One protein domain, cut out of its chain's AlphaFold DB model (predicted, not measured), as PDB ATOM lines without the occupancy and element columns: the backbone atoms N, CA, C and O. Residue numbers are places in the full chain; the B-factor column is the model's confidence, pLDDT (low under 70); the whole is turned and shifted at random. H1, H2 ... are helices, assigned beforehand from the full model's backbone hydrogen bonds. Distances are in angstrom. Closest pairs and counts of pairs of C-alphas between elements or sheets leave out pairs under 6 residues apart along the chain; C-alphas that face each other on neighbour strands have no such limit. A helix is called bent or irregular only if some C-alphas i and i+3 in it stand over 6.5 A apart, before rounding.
ATOM      1  N   VAL A  93      76.237 132.365 125.031       66.69
ATOM      2  CA  VAL A  93      77.034 133.601 125.035       66.69
ATOM      3  C   VAL A  93      78.049 133.545 123.900       66.69
ATOM      4  O   VAL A  93      78.313 134.550 123.254       66.69
ATOM      5  N   TYR A  94      78.495 132.335 123.568       62.62
ATOM      6  CA  TYR A  94      79.354 132.037 122.441       62.62
ATOM      7  C   TYR A  94      78.795 132.406 121.062       62.62
ATOM      8  O   TYR A  94      79.533 132.838 120.179       62.62
ATOM      9  N   LEU A  95      77.488 132.245 120.854       65.88
ATOM     10  CA  LEU A  95      76.843 132.524 119.570       65.88
ATOM     11  C   LEU A  95      76.671 134.021 119.311       65.88
ATOM     12  O   LEU A  95      76.180 134.405 118.246       65.88
ATOM     13  N   ARG A  96      77.043 134.884 120.262       67.38
ATOM     14  CA  ARG A  96      76.954 136.316 120.027       67.38
ATOM     15  C   ARG A  96      77.962 136.738 118.952       67.38
ATOM     16  O   ARG A  96      79.136 136.371 119.020       67.38
ATOM     17  N   PRO A  97      77.537 137.573 117.989       65.19
ATOM     18  CA  PRO A  97      78.385 138.001 116.877       65.19
ATOM     19  C   PRO A  97      79.621 138.800 117.319       65.19
ATOM     20  O   PRO A  97      80.566 138.922 116.544       65.19
ATOM     21  N   GLU A  98      79.634 139.319 118.551       64.88
ATOM     22  CA  GLU A  98      80.787 139.972 119.184       64.88
ATOM     23  C   GLU A  98      81.943 139.008 119.515       64.88
ATOM     24  O   GLU A  98      83.095 139.428 119.518       64.88
ATOM     25  N   TYR A  99      81.661 137.716 119.719       61.38
ATOM     26  CA  TYR A  99      82.667 136.687 120.017       61.38
ATOM     27  C   TYR A  99      82.965 135.774 118.819       61.38
ATOM     28  O   TYR A  99      83.905 134.980 118.852       61.38
ATOM     29  N   ALA A 100      82.236 135.941 117.713       63.56
ATOM     30  CA  ALA A 100      82.461 135.251 116.445       63.56
ATOM     31  C   ALA A 100      83.605 135.878 115.619       63.56
ATOM     32  O   ALA A 100      83.582 135.846 114.388       63.56
ATOM     33  N   VAL A 101      84.614 136.460 116.274       60.16
ATOM     34  CA  VAL A 101      85.685 137.236 115.621       60.16
ATOM     35  C   VAL A 101      86.460 136.383 114.609       60.16
ATOM     36  O   VAL A 101      86.787 136.855 113.527       60.16
ATOM     37  N   PHE A 102      86.624 135.083 114.875       58.47
ATOM     38  CA  PHE A 102      87.246 134.147 113.931       58.47
ATOM     39  C   PHE A 102      86.477 133.985 112.600       58.47
ATOM     40  O   PHE A 102      87.061 133.574 111.601       58.47
ATOM     41  N   THR A 103      85.183 134.326 112.557       58.06
ATOM     42  CA  THR A 103      84.370 134.310 111.323       58.06
ATOM     43  C   THR A 103      84.378 135.643 110.570       58.06
ATOM     44  O   THR A 103      84.008 135.686 109.397       58.06
ATOM     45  N   ARG A 104      84.820 136.738 111.205       57.81
ATOM     46  CA  ARG A 104      84.895 138.080 110.611       57.81
ATOM     47  C   ARG A 104      86.352 138.427 110.315       57.81
ATOM     48  O   ARG A 104      87.009 139.073 111.110       57.81
ATOM     49  N   SER A 105      86.814 137.993 109.144       58.47
ATOM     50  CA  SER A 105      88.029 138.456 108.455       58.47
ATOM     51  C   SER A 105      89.311 138.550 109.300       58.47
ATOM     52  O   SER A 105      89.580 139.541 109.970       58.47
ATOM     53  N   LEU A 106      90.189 137.557 109.133       63.78
ATOM     54  CA  LEU A 106      91.544 137.547 109.701       63.78
ATOM     55  C   LEU A 106      92.472 138.636 109.122       63.78
ATOM     56  O   LEU A 106      93.587 138.803 109.608       63.78
ATOM     57  N   ALA A 107      92.050 139.338 108.063       65.12
ATOM     58  CA  ALA A 107      92.915 140.217 107.276       65.12
ATOM     59  C   ALA A 107      93.295 141.527 107.988       65.12
ATOM     60  O   ALA A 107      94.303 142.133 107.638       65.12
ATOM     61  N   GLU A 108      92.514 141.960 108.981       66.31
ATOM     62  CA  GLU A 108      92.651 143.293 109.594       66.31
ATOM     63  C   GLU A 108      92.891 143.244 111.111       66.31
ATOM     64  O   GLU A 108      93.037 144.280 111.758       66.31
ATOM     65  N   CYS A 109      92.955 142.049 111.703       69.00
ATOM     66  CA  CYS A 109      93.001 141.868 113.150       69.00
ATOM     67  C   CYS A 109      94.263 141.135 113.622       69.00
ATOM     68  O   CYS A 109      94.737 140.188 112.991       69.00
ATOM     69  N   ASN A 110      94.773 141.529 114.792       79.31
ATOM     70  CA  ASN A 110      95.830 140.786 115.467       79.31
ATOM     71  C   ASN A 110      95.297 139.413 115.907       79.31
ATOM     72  O   ASN A 110      94.364 139.311 116.703       79.31
ATOM     73  N   ILE A 111      95.922 138.347 115.405       81.25
ATOM     74  CA  ILE A 111      95.521 136.959 115.667       81.25
ATOM     75  C   ILE A 111      95.550 136.646 117.171       81.25
ATOM     76  O   ILE A 111      94.718 135.878 117.648       81.25
ATOM     77  N   HIS A 112      96.461 137.261 117.934       81.50
ATOM     78  CA  HIS A 112      96.558 137.052 119.380       81.50
ATOM     79  C   HIS A 112      95.317 137.523 120.141       81.50
ATOM     80  O   HIS A 112      94.922 136.888 121.118       81.50
ATOM     81  N   ASP A 113      94.677 138.593 119.674       78.50
ATOM     82  CA  ASP A 113      93.457 139.104 120.293       78.50
ATOM     83  C   ASP A 113      92.247 138.239 119.925       78.50
ATOM     84  O   ASP A 113      91.344 138.063 120.739       78.50
ATOM     85  N   LEU A 114      92.264 137.619 118.739       76.94
ATOM     86  CA  LEU A 114      91.213 136.702 118.289       76.94
ATOM     87  C   LEU A 114      91.188 135.379 119.043       76.94
ATOM     88  O   LEU A 114      90.117 134.820 119.257       76.94
ATOM     89  N   ILE A 115      92.356 134.848 119.402       83.44
ATOM     90  CA  ILE A 115      92.459 133.568 120.122       83.44
ATOM     91  C   ILE A 115      92.219 133.728 121.624       83.44
ATOM     92  O   ILE A 115      92.033 132.732 122.333       83.44
ATOM     93  N   ARG A 116      92.239 134.969 122.124       84.56
ATOM     94  CA  ARG A 116      92.051 135.267 123.538       84.56
ATOM     95  C   ARG A 116      90.610 134.979 123.944       84.56
ATOM     96  O   ARG A 116      89.666 135.551 123.412       84.56
ATOM     97  N   GLN A 117      90.461 134.130 124.956       84.69
ATOM     98  CA  GLN A 117      89.160 133.822 125.535       84.69
ATOM     99  C   GLN A 117      88.534 135.082 126.177       84.69
ATOM    100  O   GLN A 117      89.184 135.727 127.010       84.69
ATOM    101  N   PRO A 118      87.281 135.428 125.835       83.25
ATOM    102  CA  PRO A 118      86.552 136.529 126.449       83.25
ATOM    103  C   PRO A 118      86.120 136.194 127.883       83.25
ATOM    104  O   PRO A 118      85.891 135.039 128.248       83.25
ATOM    105  N   THR A 119      85.995 137.226 128.718       84.69
ATOM    106  CA  THR A 119      85.586 137.081 130.120       84.69
ATOM    107  C   THR A 119      84.136 136.609 130.220       84.69
ATOM    108  O   THR A 119      83.255 137.224 129.627       84.69
ATOM    109  N   GLY A 120      83.880 135.561 131.007       84.81
ATOM    110  CA  GLY A 120      82.527 135.035 131.244       84.81
ATOM    111  C   GLY A 120      82.089 133.908 130.303       84.81
ATOM    112  O   GLY A 120      80.978 133.412 130.454       84.81
ATOM    113  N   VAL A 121      82.947 133.480 129.373       82.19
ATOM    114  CA  VAL A 121      82.712 132.306 128.517       82.19
ATOM    115  C   VAL A 121      83.456 131.095 129.074       82.19
ATOM    116  O   VAL A 121      84.593 131.236 129.524       82.19
ATOM    117  N   ASP A 122      82.848 129.905 129.032       85.88
ATOM    118  CA  ASP A 122      83.511 128.664 129.445       85.88
ATOM    119  C   ASP A 122      84.662 128.290 128.498       85.88
ATOM    120  O   ASP A 122      84.583 128.439 127.276       85.88
ATOM    121  N   LYS A 123      85.756 127.768 129.062       86.31
ATOM    122  CA  LYS A 123      86.959 127.436 128.288       86.31
ATOM    123  C   LYS A 123      86.704 126.312 127.285       86.31
ATOM    124  O   LYS A 123      87.228 126.365 126.173       86.31
ATOM    125  N   ASN A 124      85.921 125.299 127.655       87.12
ATOM    126  CA  ASN A 124      85.647 124.174 126.765       87.12
ATOM    127  C   ASN A 124      84.723 124.598 125.629       87.12
ATOM    128  O   ASN A 124      84.945 124.193 124.491       87.12
ATOM    129  N   GLU A 125      83.741 125.450 125.919       84.81
ATOM    130  CA  GLU A 125      82.875 126.046 124.899       84.81
ATOM    131  C   GLU A 125      83.687 126.903 123.912       84.81
ATOM    132  O   GLU A 125      83.538 126.758 122.696       84.81
ATOM    133  N   TRP A 126      84.642 127.695 124.420       84.62
ATOM    134  CA  TRP A 126      85.565 128.483 123.596       84.62
ATOM    135  C   TRP A 126      86.451 127.671 122.681       84.62
ATOM    136  O   TRP A 126      86.571 127.968 121.488       84.62
ATOM    137  N   ILE A 127      87.014 126.590 123.193       87.88
ATOM    138  CA  ILE A 127      87.799 125.686 122.363       87.88
ATOM    139  C   ILE A 127      86.900 124.986 121.338       87.88
ATOM    140  O   ILE A 127      87.253 124.930 120.160       87.88
ATOM    141  N   ALA A 128      85.737 124.481 121.759       87.31
ATOM    142  CA  ALA A 128      84.828 123.740 120.890       87.31
ATOM    143  C   ALA A 128      84.404 124.574 119.678       87.31
ATOM    144  O   ALA A 128      84.534 124.116 118.542       87.31
ATOM    145  N   ASN A 129      83.974 125.817 119.890       82.31
ATOM    146  CA  ASN A 129      83.552 126.655 118.779       82.31
ATOM    147  C   ASN A 129      84.712 127.023 117.841       82.31
ATOM    148  O   ASN A 129      84.547 126.967 116.622       82.31
ATOM    149  N   ASN A 130      85.885 127.383 118.375       84.62
ATOM    150  CA  ASN A 130      87.047 127.698 117.537       84.62
ATOM    151  C   ASN A 130      87.467 126.498 116.671       84.62
ATOM    152  O   ASN A 130      87.761 126.667 115.489       84.62
ATOM    153  N   ILE A 131      87.434 125.279 117.221       89.19
ATOM    154  CA  ILE A 131      87.728 124.052 116.463       89.19
ATOM    155  C   ILE A 131      86.699 123.830 115.351       89.19
ATOM    156  O   ILE A 131      87.081 123.503 114.227       89.19
ATOM    157  N   VAL A 132      85.408 124.018 115.640       86.50
ATOM    158  CA  VAL A 132      84.340 123.875 114.638       86.50
ATOM    159  C   VAL A 132      84.539 124.866 113.491       86.50
ATOM    160  O   VAL A 132      84.481 124.480 112.322       86.50
ATOM    161  N   ALA A 133      84.832 126.127 113.803       83.25
ATOM    162  CA  ALA A 133      85.070 127.142 112.787       83.25
ATOM    163  C   ALA A 133      86.335 126.847 111.956       83.25
ATOM    164  O   ALA A 133      86.310 126.956 110.730       83.25
ATOM    165  N   PHE A 134      87.420 126.402 112.597       85.81
ATOM    166  CA  PHE A 134      88.645 125.993 111.908       85.81
ATOM    167  C   PHE A 134      88.409 124.820 110.949       85.81
ATOM    168  O   PHE A 134      88.843 124.867 109.800       85.81
ATOM    169  N   PHE A 135      87.678 123.792 111.388       88.25
ATOM    170  CA  PHE A 135      87.326 122.644 110.552       88.25
ATOM    171  C   PHE A 135      86.559 123.071 109.296       88.25
ATOM    172  O   PHE A 135      86.899 122.653 108.191       88.25
ATOM    173  N   ASN A 136      85.573 123.955 109.451       88.56
ATOM    174  CA  ASN A 136      84.795 124.460 108.324       88.56
ATOM    175  C   ASN A 136      85.665 125.241 107.326       88.56
ATOM    176  O   ASN A 136      85.534 125.031 106.120       88.56
ATOM    177  N   HIS A 137      86.592 126.078 107.802       85.44
ATOM    178  CA  HIS A 137      87.522 126.800 106.927       85.44
ATOM    179  C   HIS A 137      88.492 125.866 106.190       85.44
ATOM    180  O   HIS A 137      88.689 126.021 104.985       85.44
ATOM    181  N   VAL A 138      89.068 124.872 106.875       89.06
ATOM    182  CA  VAL A 138      89.965 123.891 106.240       89.06
ATOM    183  C   VAL A 138      89.223 123.061 105.195       89.06
ATOM    184  O   VAL A 138      89.765 122.824 104.119       89.06
ATOM    185  N   ASN A 139      87.979 122.662 105.461       90.56
ATOM    186  CA  ASN A 139      87.173 121.929 104.485       90.56
ATOM    187  C   ASN A 139      86.834 122.780 103.265       90.56
ATOM    188  O   ASN A 139      86.923 122.289 102.144       90.56
ATOM    189  N   ALA A 140      86.475 124.050 103.460       89.12
ATOM    190  CA  ALA A 140      86.234 124.964 102.348       89.12
ATOM    191  C   ALA A 140      87.486 125.112 101.465       89.12
ATOM    192  O   ALA A 140      87.390 125.037 100.242       89.12
ATOM    193  N   LEU A 141      88.665 125.239 102.083       88.62
ATOM    194  CA  LEU A 141      89.946 125.280 101.377       88.62
ATOM    195  C   LEU A 141      90.248 123.962 100.647       88.62
ATOM    196  O   LEU A 141      90.663 123.981  99.491       88.62
ATOM    197  N   TYR A 142      90.033 122.820 101.302       90.06
ATOM    198  CA  TYR A 142      90.232 121.506 100.695       90.06
ATOM    199  C   TYR A 142      89.328 121.317  99.473       90.06
ATOM    200  O   TYR A 142      89.818 120.919  98.421       90.06
ATOM    201  N   ASN A 143      88.051 121.688  99.576       91.25
ATOM    202  CA  ASN A 143      87.094 121.609  98.473       91.25
ATOM    203  C   ASN A 143      87.486 122.490  97.275       91.25
ATOM    204  O   ASN A 143      87.140 122.166  96.148       91.25
ATOM    205  N   ALA A 144      88.212 123.590  97.492       91.62
ATOM    206  CA  ALA A 144      88.694 124.442  96.404       91.62
ATOM    207  C   ALA A 144      89.912 123.861  95.660       91.62
ATOM    208  O   ALA A 144      90.218 124.293  94.552       91.62
ATOM    209  N   MET A 145      90.635 122.913  96.266       87.94
ATOM    210  CA  MET A 145      91.879 122.358  95.713       87.94
ATOM    211  C   MET A 145      91.811 120.856  95.421       87.94
ATOM    212  O   MET A 145      92.722 120.322  94.785       87.94
ATOM    213  N   CYS A 146      90.770 120.159  95.885       87.62
ATOM    214  CA  CYS A 146      90.672 118.703  95.801       87.62
ATOM    215  C   CYS A 146      90.720 118.186  94.362       87.62
ATOM    216  O   CYS A 146      91.284 117.121  94.129       87.62
ATOM    217  N   ASP A 147      90.242 118.968  93.395       87.62
ATOM    218  CA  ASP A 147      90.233 118.597  91.976       87.62
ATOM    219  C   ASP A 147      91.646 118.418  91.397       87.62
ATOM    220  O   ASP A 147      91.861 117.625  90.482       87.62
ATOM    221  N   PHE A 148      92.637 119.110  91.965       87.44
ATOM    222  CA  PHE A 148      94.043 118.992  91.573       87.44
ATOM    223  C   PHE A 148      94.793 117.921  92.382       87.44
ATOM    224  O   PHE A 148      95.864 117.459  91.977       87.44
ATOM    225  N   CYS A 149      94.235 117.507  93.523       83.44
ATOM    226  CA  CYS A 149      94.809 116.523  94.436       83.44
ATOM    227  C   CYS A 149      94.178 115.145  94.191       83.44
ATOM    228  O   CYS A 149      93.248 114.719  94.873       83.44
ATOM    229  N   THR A 150      94.702 114.434  93.194       85.44
ATOM    230  CA  THR A 150      94.261 113.086  92.814       85.44
ATOM    231  C   THR A 150      95.288 112.041  93.260       85.44
ATOM    232  O   THR A 150      96.450 112.382  93.483       85.44
ATOM    233  N   PRO A 151      94.937 110.744  93.318       85.00
ATOM    234  CA  PRO A 151      95.912 109.688  93.600       85.00
ATOM    235  C   PRO A 151      97.090 109.636  92.611       85.00
ATOM    236  O   PRO A 151      98.147 109.114  92.952       85.00
ATOM    237  N   ALA A 152      96.918 110.173  91.396       86.44
ATOM    238  CA  ALA A 152      97.976 110.252  90.392       86.44
ATOM    239  C   ALA A 152      98.932 111.432  90.638       86.44
ATOM    240  O   ALA A 152     100.135 111.297  90.435       86.44
ATOM    241  N   THR A 153      98.413 112.580  91.088       83.81
ATOM    242  CA  THR A 153      99.209 113.794  91.339       83.81
ATOM    243  C   THR A 153      99.792 113.842  92.752       83.81
ATOM    244  O   THR A 153     100.877 114.383  92.956       83.81
ATOM    245  N   CYS A 154      99.111 113.251  93.736       84.81
ATOM    246  CA  CYS A 154      99.508 113.197  95.142       84.81
ATOM    247  C   CYS A 154      99.405 111.753  95.676       84.81
ATOM    248  O   CYS A 154      98.503 111.444  96.456       84.81
ATOM    249  N   PRO A 155     100.322 110.849  95.279       82.94
ATOM    250  CA  PRO A 155     100.254 109.429  95.641       82.94
ATOM    251  C   PRO A 155     100.465 109.174  97.141       82.94
ATOM    252  O   PRO A 155      99.992 108.171  97.676       82.94
ATOM    253  N   THR A 156     101.146 110.096  97.828       80.56
ATOM    254  CA  THR A 156     101.413 110.008  99.263       80.56
ATOM    255  C   THR A 156     101.126 111.346  99.928       80.56
ATOM    256  O   THR A 156     101.643 112.381  99.502       80.56
ATOM    257  N   MET A 157     100.340 111.332 101.010       82.31
ATOM    258  CA  MET A 157     100.089 112.536 101.798       82.31
ATOM    259  C   MET A 157     101.385 112.977 102.484       82.31
ATOM    260  O   MET A 157     101.896 112.323 103.397       82.31
ATOM    261  N   THR A 158     101.923 114.092 102.006       83.12
ATOM    262  CA  THR A 158     103.244 114.585 102.381       83.12
ATOM    263  C   THR A 158     103.104 116.003 102.914       83.12
ATOM    264  O   THR A 158     102.519 116.867 102.267       83.12
ATOM    265  N   GLY A 159     103.600 116.233 104.123       82.06
ATOM    266  CA  GLY A 159     103.705 117.550 104.728       82.06
ATOM    267  C   GLY A 159     104.979 118.287 104.303       82.06
ATOM    268  O   GLY A 159     105.843 117.719 103.626       82.06
ATOM    269  N   PRO A 160     105.142 119.548 104.735       79.62
ATOM    270  CA  PRO A 160     106.358 120.314 104.483       79.62
ATOM    271  C   PRO A 160     107.604 119.551 104.958       79.62
ATOM    272  O   PRO A 160     107.568 118.844 105.967       79.62
ATOM    273  N   GLN A 161     108.714 119.704 104.227       82.19
ATOM    274  CA  GLN A 161     109.965 118.953 104.436       82.19
ATOM    275  C   GLN A 161     109.848 117.433 104.189       82.19
ATOM    276  O   GLN A 161     110.524 116.651 104.852       82.19
ATOM    277  N   ASN A 162     108.998 117.001 103.250       75.50
ATOM    278  CA  ASN A 162     108.825 115.591 102.867       75.50
ATOM    279  C   ASN A 162     108.444 114.649 104.024       75.50
ATOM    280  O   ASN A 162     108.804 113.471 104.031       75.50
ATOM    281  N   ARG A 163     107.706 115.146 105.022       77.88
ATOM    282  CA  ARG A 163     107.240 114.306 106.132       77.88
ATOM    283  C   ARG A 163     105.967 113.581 105.731       77.88
ATOM    284  O   ARG A 163     104.965 114.223 105.434       77.88
ATOM    285  N   PHE A 164     105.976 112.256 105.764       77.88
ATOM    286  CA  PHE A 164     104.770 111.470 105.521       77.88
ATOM    287  C   PHE A 164     103.788 111.631 106.680       77.88
ATOM    288  O   PHE A 164     104.140 111.417 107.842       77.88
ATOM    289  N   ILE A 165     102.553 112.008 106.362       74.44
ATOM    290  CA  ILE A 165     101.470 112.124 107.335       74.44
ATOM    291  C   ILE A 165     100.443 111.050 106.965       74.44
ATOM    292  O   ILE A 165     100.074 110.912 105.803       74.44
ATOM    293  N   PHE A 166      99.998 110.247 107.932       72.31
ATOM    294  CA  PHE A 166      99.020 109.183 107.690       72.31
ATOM    295  C   PHE A 166      97.597 109.686 107.964       72.31
ATOM    296  O   PHE A 166      97.306 110.114 109.082       72.31
ATOM    297  N   VAL A 167      96.688 109.565 106.989       60.25
ATOM    298  CA  VAL A 167      95.242 109.524 107.273       60.25
ATOM    299  C   VAL A 167      94.912 108.078 107.634       60.25
ATOM    300  O   VAL A 167      95.281 107.166 106.893       60.25
ATOM    301  N   ARG A 168      94.250 107.840 108.772       48.03
ATOM    302  CA  ARG A 168      93.715 106.503 109.071       48.03
ATOM    303  C   ARG A 168      92.706 106.132 107.976       48.03
ATOM    304  O   ARG A 168      91.722 106.848 107.821       48.03
ATOM    305  N   LYS A 169      92.976 105.056 107.233       37.91
ATOM    306  CA  LYS A 169      91.955 104.353 106.445       37.91
ATOM    307  C   LYS A 169      91.028 103.573 107.371       37.91
ATOM    308  O   LYS A 169      91.525 103.095 108.418       37.91
TER     309      LYS A 169
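AT A GLANCE: This is residues 93 to 169 of the 169 residues of the protein "Hypothetical protein" of Adineta ricciae (UniProt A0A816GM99). One long kinked helix, H2, makes most of the longest axis, with a loosely wound stretch, residues 93 to 122, including the short helix H1, at the end where H2 begins, and a tail, residues 149 to 169, that turns back to one side from its other end. The far part of H2, residues 138 to 148, stands free, and the tail holds a small turned-back loop at residues 158 to 164. The printed part has 77 residues with two named helices, H1 then H2, and no named strand; its class is all helix, though the helices hold 31 of the 77 residues. The whole is only just loose, close to extended, with a radius of gyration of the C-alphas of 16.7 A, and elongated, spanning 49 by 25 by 22 A.

IN THESE COORDINATES: H2, residues 123 to 148, runs 38.3 A from C-alpha 123 at (86.959, 127.436, 128.288) to C-alpha 148 at (94.043, 118.992, 91.573). H1 is residues 111 to 115, with C-alpha 111 at (95.521, 136.959, 115.667).

HOW THE PARTS SIT: H2 has a kink of 30 degrees near residue 142 and is irregular, with C-alphas 144 and 147 7.5 A apart. H1 and H2 are only just apart, at 8.4 A between their closest C-alphas, and a short link of 7 residues joins them. Residues 158 to 159 pair with residues 163 to 164, antiparallel. In H1 the O i to N i+4 pair is within hydrogen-bond range; in H2 20 of 22 are.

THE WHOLE: The C-alphas of Gly 120 and Ala 152, the two farthest apart, are 50.2 A apart. Residues 150 to 155 also stand free. The printed part has no cut and ends at Lys 169, the chain's last residue. The mean pLDDT of the printed part is 78.2, and residues 93 to 109 and 167 to 169 are under 70.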